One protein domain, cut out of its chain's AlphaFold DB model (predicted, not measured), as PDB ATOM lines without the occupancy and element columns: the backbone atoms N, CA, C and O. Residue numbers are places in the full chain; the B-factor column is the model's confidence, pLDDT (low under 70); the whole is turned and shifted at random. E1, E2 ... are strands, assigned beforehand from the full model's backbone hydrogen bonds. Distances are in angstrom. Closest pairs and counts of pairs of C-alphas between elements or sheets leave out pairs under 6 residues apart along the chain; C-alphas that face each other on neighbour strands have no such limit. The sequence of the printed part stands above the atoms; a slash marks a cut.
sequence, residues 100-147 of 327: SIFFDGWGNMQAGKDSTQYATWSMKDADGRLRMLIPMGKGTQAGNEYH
ATOM      1  N   SER A 100    -124.272  76.276  24.682       64.50
ATOM      2  CA  SER A 100    -125.679  76.261  24.238       64.50
ATOM      3  C   SER A 100    -126.673  75.934  25.366       64.50
ATOM      4  O   SER A 100    -126.317  75.327  26.376       64.50
ATOM      5  N   ILE A 101    -127.937  76.332  25.185       69.00
ATOM      6  CA  ILE A 101    -129.067  76.030  26.081       69.00
ATOM      7  C   ILE A 101    -130.042  75.131  25.320       69.00
ATOM      8  O   ILE A 101    -130.236  75.323  24.131       69.00
ATOM      9  N   PHE A 102    -130.683  74.162  25.959       66.00
ATOM     10  CA  PHE A 102    -131.760  73.407  25.325       66.00
ATOM     11  C   PHE A 102    -132.896  73.109  26.292       66.00
ATOM     12  O   PHE A 102    -132.708  73.125  27.508       66.00
ATOM     13  N   PHE A 103    -134.071  72.858  25.719       67.75
ATOM     14  CA  PHE A 103    -135.252  72.406  26.440       67.75
ATOM     15  C   PHE A 103    -135.311  70.881  26.372       67.75
ATOM     16  O   PHE A 103    -135.279  70.318  25.275       67.75
ATOM     17  N   ASP A 104    -135.343  70.211  27.520       60.88
ATOM     18  CA  ASP A 104    -135.491  68.756  27.565       60.88
ATOM     19  C   ASP A 104    -136.959  68.314  27.386       60.88
ATOM     20  O   ASP A 104    -137.876  69.129  27.268       60.88
ATOM     21  N   GLY A 105    -137.196  66.996  27.367       47.75
ATOM     22  CA  GLY A 105    -138.539  66.418  27.213       47.75
ATOM     23  C   GLY A 105    -139.502  66.704  28.375       47.75
ATOM     24  O   GLY A 105    -140.684  66.384  28.267       47.75
ATOM     25  N   TRP A 106    -139.016  67.306  29.463       64.06
ATOM     26  CA  TRP A 106    -139.796  67.728  30.627       64.06
ATOM     27  C   TRP A 106    -139.965  69.255  30.695       64.06
ATOM     28  O   TRP A 106    -140.589  69.758  31.627       64.06
ATOM     29  N   GLY A 107    -139.452  69.991  29.702       61.91
ATOM     30  CA  GLY A 107    -139.538  71.446  29.625       61.91
ATOM     31  C   GLY A 107    -138.486  72.187  30.454       61.91
ATOM     32  O   GLY A 107    -138.584  73.407  30.586       61.91
ATOM     33  N   ASN A 108    -137.478  71.496  30.998       72.88
ATOM     34  CA  ASN A 108    -136.387  72.159  31.710       72.88
ATOM     35  C   ASN A 108    -135.453  72.853  30.723       72.88
ATOM     36  O   ASN A 108    -135.139  72.309  29.668       72.88
ATOM     37  N   MET A 109    -134.939  74.018  31.111       79.81
ATOM     38  CA  MET A 109    -133.853  74.696  30.406       79.81
ATOM     39  C   MET A 109    -132.514  74.230  30.974       79.81
ATOM     40  O   MET A 109    -132.246  74.429  32.158       79.81
ATOM     41  N   GLN A 110    -131.654  73.640  30.147       74.12
ATOM     42  CA  GLN A 110    -130.343  73.151  30.579       74.12
ATOM     43  C   GLN A 110    -129.219  73.555  29.630       74.12
ATOM     44  O   GLN A 110    -129.430  73.731  28.433       74.12
ATOM     45  N   ALA A 111    -128.006  73.683  30.165       76.88
ATOM     46  CA  ALA A 111    -126.814  73.862  29.349       76.88
ATOM     47  C   ALA A 111    -126.454  72.591  28.566       76.88
ATOM     48  O   ALA A 111    -126.733  71.463  28.986       76.88
ATOM     49  N   GLY A 112    -125.768  72.791  27.442       68.19
ATOM     50  CA  GLY A 112    -125.122  71.745  26.662       68.19
ATOM     51  C   GLY A 112    -124.167  70.885  27.497       68.19
ATOM     52  O   GLY A 112    -123.485  71.359  28.403       68.19
ATOM     53  N   LYS A 113    -124.063  69.596  27.157       69.38
ATOM     54  CA  LYS A 113    -123.145  68.648  27.823       69.38
ATOM     55  C   LYS A 113    -121.663  69.067  27.760       69.38
ATOM     56  O   LYS A 113    -120.876  68.654  28.607       69.38
ATOM     57  N   ASP A 114    -121.313  69.871  26.754       69.94
ATOM     58  CA  ASP A 114    -119.957  70.354  26.466       69.94
ATOM     59  C   ASP A 114    -119.745  71.814  26.917       69.94
ATOM     60  O   ASP A 114    -118.737  72.432  26.568       69.94
ATOM     61  N   SER A 115    -120.692  72.372  27.677       72.44
ATOM     62  CA  SER A 115    -120.589  73.707  28.260       72.44
ATOM     63  C   SER A 115    -119.453  73.773  29.281       72.44
ATOM     64  O   SER A 115    -119.340  72.933  30.180       72.44
ATOM     65  N   THR A 116    -118.591  74.777  29.146       82.12
ATOM     66  CA  THR A 116    -117.552  75.090  30.128       82.12
ATOM     67  C   THR A 116    -118.178  75.741  31.358       82.12
ATOM     68  O   THR A 116    -119.373  76.013  31.403       82.12
ATOM     69  N   GLN A 117    -117.377  76.031  32.381       85.25
ATOM     70  CA  GLN A 117    -117.850  76.719  33.589       85.25
ATOM     71  C   GLN A 117    -118.362  78.154  33.345       85.25
ATOM     72  O   GLN A 117    -118.974  78.737  34.240       85.25
ATOM     73  N   TYR A 118    -118.118  78.719  32.156       83.88
ATOM     74  CA  TYR A 118    -118.458  80.099  31.805       83.88
ATOM     75  C   TYR A 118    -119.785  80.243  31.047       83.88
ATOM     76  O   TYR A 118    -120.148  81.363  30.684       83.88
ATOM     77  N   ALA A 119    -120.520  79.150  30.804       83.94
ATOM     78  CA  ALA A 119    -121.861  79.235  30.225       83.94
ATOM     79  C   ALA A 119    -122.759  80.133  31.067       83.94
ATOM     80  O   ALA A 119    -122.866  79.944  32.282       83.94
ATOM     81  N   THR A 120    -123.476  81.041  30.413       87.31
ATOM     82  CA  THR A 120    -124.513  81.845  31.056       87.31
ATOM     83  C   THR A 120    -125.767  81.867  30.200       87.31
ATOM     84  O   THR A 120    -125.712  81.914  28.972       87.31
ATOM     85  N   TRP A 121    -126.912  81.856  30.866       87.44
ATOM     86  CA  TRP A 121    -128.178  82.275  30.297       87.44
ATOM     87  C   TRP A 121    -128.492  83.664  30.830       87.44
ATOM     88  O   TRP A 121    -128.387  83.895  32.031       87.44
ATOM     89  N   SER A 122    -128.855  84.608  29.965       90.25
ATOM     90  CA  SER A 122    -129.214  85.946  30.426       90.25
ATOM     91  C   SER A 122    -130.391  86.532  29.671       90.25
ATOM     92  O   SER A 122    -130.646  86.205  28.512       90.25
ATOM     93  N   MET A 123    -131.095  87.428  30.352       91.19
ATOM     94  CA  MET A 123    -132.085  88.319  29.768       91.19
ATOM     95  C   MET A 123    -131.499  89.724  29.755       91.19
ATOM     96  O   MET A 123    -131.027  90.207  30.788       91.19
ATOM     97  N   LYS A 124    -131.543  90.375  28.594       91.56
ATOM     98  CA  LYS A 124    -131.136  91.770  28.420       91.56
ATOM     99  C   LYS A 124    -132.330  92.617  27.999       91.56
ATOM    100  O   LYS A 124    -133.242  92.109  27.351       91.56
ATOM    101  N   ASP A 125    -132.340  93.885  28.393       90.88
ATOM    102  CA  ASP A 125    -133.309  94.851  27.872       90.88
ATOM    103  C   ASP A 125    -132.921  95.353  26.469       90.88
ATOM    104  O   ASP A 125    -131.880  94.985  25.924       90.88
ATOM    105  N   ALA A 126    -133.774  96.195  25.878       89.06
ATOM    106  CA  ALA A 126    -133.559  96.765  24.547       89.06
ATOM    107  C   ALA A 126    -132.303  97.658  24.452       89.06
ATOM    108  O   ALA A 126    -131.787  97.857  23.356       89.06
ATOM    109  N   ASP A 127    -131.788  98.142  25.586       91.12
ATOM    110  CA  ASP A 127    -130.546  98.919  25.666       91.12
ATOM    111  C   ASP A 127    -129.312  98.010  25.860       91.12
ATOM    112  O   ASP A 127    -128.197  98.493  26.063       91.12
ATOM    113  N   GLY A 128    -129.495  96.683  25.841       89.25
ATOM    114  CA  GLY A 128    -128.436  95.691  26.016       89.25
ATOM    115  C   GLY A 128    -127.996  95.474  27.467       89.25
ATOM    116  O   GLY A 128    -127.001  94.778  27.702       89.25
ATOM    117  N   ARG A 129    -128.708  96.033  28.453       91.88
ATOM    118  CA  ARG A 129    -128.372  95.888  29.878       91.88
ATOM    119  C   ARG A 129    -128.896  94.566  30.421       91.88
ATOM    120  O   ARG A 129    -130.016  94.169  30.109       91.88
ATOM    121  N   LEU A 130    -128.109  93.904  31.270       93.50
ATOM    122  CA  LEU A 130    -128.528  92.677  31.951       93.50
ATOM    123  C   LEU A 130    -129.729  92.942  32.869       93.50
ATOM    124  O   LEU A 130    -129.808  93.973  33.532       93.50
ATOM    125  N   ARG A 131    -130.659  91.986  32.905       93.81
ATOM    126  CA  ARG A 131    -131.824  91.941  33.806       93.81
ATOM    127  C   ARG A 131    -131.828  90.679  34.659       93.81
ATOM    128  O   ARG A 131    -132.163  90.726  35.837       93.81
ATOM    129  N   MET A 132    -131.379  89.574  34.082       95.25
ATOM    130  CA  MET A 132    -131.166  88.304  34.768       95.25
ATOM    131  C   MET A 132    -129.961  87.626  34.131       95.25
ATOM    132  O   MET A 132    -129.830  87.666  32.908       95.25
ATOM    133  N   LEU A 133    -129.097  87.020  34.937       94.06
ATOM    134  CA  LEU A 133    -127.998  86.182  34.479       94.06
ATOM    135  C   LEU A 133    -127.913  84.953  35.378       94.06
ATOM    136  O   LEU A 133    -127.806  85.063  36.595       94.06
ATOM    137  N   ILE A 134    -127.961  83.785  34.757       93.50
ATOM    138  CA  ILE A 134    -127.885  82.484  35.402       93.50
ATOM    139  C   ILE A 134    -126.663  81.772  34.831       93.50
ATOM    140  O   ILE A 134    -126.645  81.460  33.636       93.50
ATOM    141  N   PRO A 135    -125.623  81.525  35.634       91.31
ATOM    142  CA  PRO A 135    -124.520  80.667  35.235       91.31
ATOM    143  C   PRO A 135    -125.028  79.234  35.045       91.31
ATOM    144  O   PRO A 135    -125.585  78.633  35.957       91.31
ATOM    145  N   MET A 136    -124.842  78.682  33.849       87.44
ATOM    146  CA  MET A 136    -125.324  77.345  33.472       87.44
ATOM    147  C   MET A 136    -124.170  76.365  33.208       87.44
ATOM    148  O   MET A 136    -124.391  75.217  32.829       87.44
ATOM    149  N   GLY A 137    -122.929  76.822  33.368       84.00
ATOM    150  CA  GLY A 137    -121.733  76.068  33.027       84.00
ATOM    151  C   GLY A 137    -121.444  74.869  33.922       84.00
ATOM    152  O   GLY A 137    -121.748  74.867  35.116       84.00
ATOM    153  N   LYS A 138    -120.787  73.843  33.367       84.00
ATOM    154  CA  LYS A 138    -120.408  72.653  34.137       84.00
ATOM    155  C   LYS A 138    -119.473  73.037  35.287       84.00
ATOM    156  O   LYS A 138    -118.381  73.546  35.054       84.00
ATOM    157  N   GLY A 139    -119.893  72.747  36.519       87.88
ATOM    158  CA  GLY A 139    -119.110  73.037  37.725       87.88
ATOM    159  C   GLY A 139    -118.979  74.527  38.045       87.88
ATOM    160  O   GLY A 139    -118.100  74.894  38.822       87.88
ATOM    161  N   THR A 140    -119.817  75.384  37.450       89.19
ATOM    162  CA  THR A 140    -119.802  76.815  37.751       89.19
ATOM    163  C   THR A 140    -120.100  77.070  39.231       89.19
ATOM    164  O   THR A 140    -120.971  76.435  39.823       89.19
ATOM    165  N   GLN A 141    -119.345  77.990  39.832       91.19
ATOM    166  CA  GLN A 141    -119.547  78.485  41.201       91.19
ATOM    167  C   GLN A 141    -120.073  79.925  41.212       91.19
ATOM    168  O   GLN A 141    -120.194  80.535  42.273       91.19
ATOM    169  N   ALA A 142    -120.336  80.493  40.031       91.50
ATOM    170  CA  ALA A 142    -120.853  81.845  39.922       91.50
ATOM    171  C   ALA A 142    -122.286  81.913  40.475       91.50
ATOM    172  O   ALA A 142    -123.071  80.973  40.345       91.50
ATOM    173  N   GLY A 143    -122.611  83.037  41.112       93.81
ATOM    174  CA  GLY A 143    -123.948  83.296  41.637       93.81
ATOM    175  C   GLY A 143    -124.920  83.723  40.540       93.81
ATOM    176  O   GLY A 143    -124.522  84.278  39.519       93.81
ATOM    177  N   ASN A 144    -126.211  83.498  40.777       95.38
ATOM    178  CA  ASN A 144    -127.264  84.078  39.948       95.38
ATOM    179  C   ASN A 144    -127.338  85.583  40.185       95.38
ATOM    180  O   ASN A 144    -127.340  86.036  41.331       95.38
ATOM    181  N   GLU A 145    -127.477  86.344  39.108       94.69
ATOM    182  CA  GLU A 145    -127.555  87.794  39.172       94.69
ATOM    183  C   GLU A 145    -128.928  88.278  38.710       94.69
ATOM    184  O   GLU A 145    -129.408  87.935  37.626       94.69
ATOM    185  N   TYR A 146    -129.542  89.128  39.528       93.56
ATOM    186  CA  TYR A 146    -130.796  89.801  39.219       93.56
ATOM    187  C   TYR A 146    -130.516  91.294  39.186       93.56
ATOM    188  O   TYR A 146    -130.140  91.897  40.192       93.56
ATOM    189  N   HIS A 147    -130.699  91.897  38.019       92.12
ATOM    190  CA  HIS A 147    -130.292  93.269  37.753       92.12
ATOM    191  C   HIS A 147    -131.507  94.169  37.596       92.12
ATOM    192  O   HIS A 147    -132.434  93.890  36.834       92.12
TER     193      HIS A 147
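Overview. This is residues 100 to 147 of the 327 residues of the protein "Peptidase S74 domain-containing protein" of Bacillus toyonensis (UniProt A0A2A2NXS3). With little regular structure, this is a two-strand hairpin, E3 and E4, with a smaller hairpin, E1 and E2, near one end, and a tail whose residues 145 to 146 fold back to pair antiparallel with 132 to 133 of E4. The printed part has 48 residues, 17 of them in four named strands, E1 to E4 in chain order, with no named helix: all strand, two antiparallel sheets. It is only just loose, close to compact, with a radius of gyration of the C-alphas of 11.6 A and spans of 31 by 24 by 14 A.

Along the chain. Find C-alpha 120 at (-124.513, 81.845, 31.056); E3 runs 12.2 A to residue 124. E4, residues 130 to 135, runs 13.1 A to C-alpha 135 at (-124.520, 80.667, 35.235). E1 is residues 101 to 103 and E2 109 to 111, each 7.2 A.

Arrangement. In hairpin E3 and E4, look at N 121 and O 134, 2.8 A, within hydrogen-bond range. In hairpin E1 and E2, N 102 and O 110 are within it at 2.8 A. E2 and E3 are only just apart, closest 8.5 A.

Size, cuts and confidence. The printed part has no cut and no long link; residues 100 to 107 and 112 to 114 are under pLDDT 70.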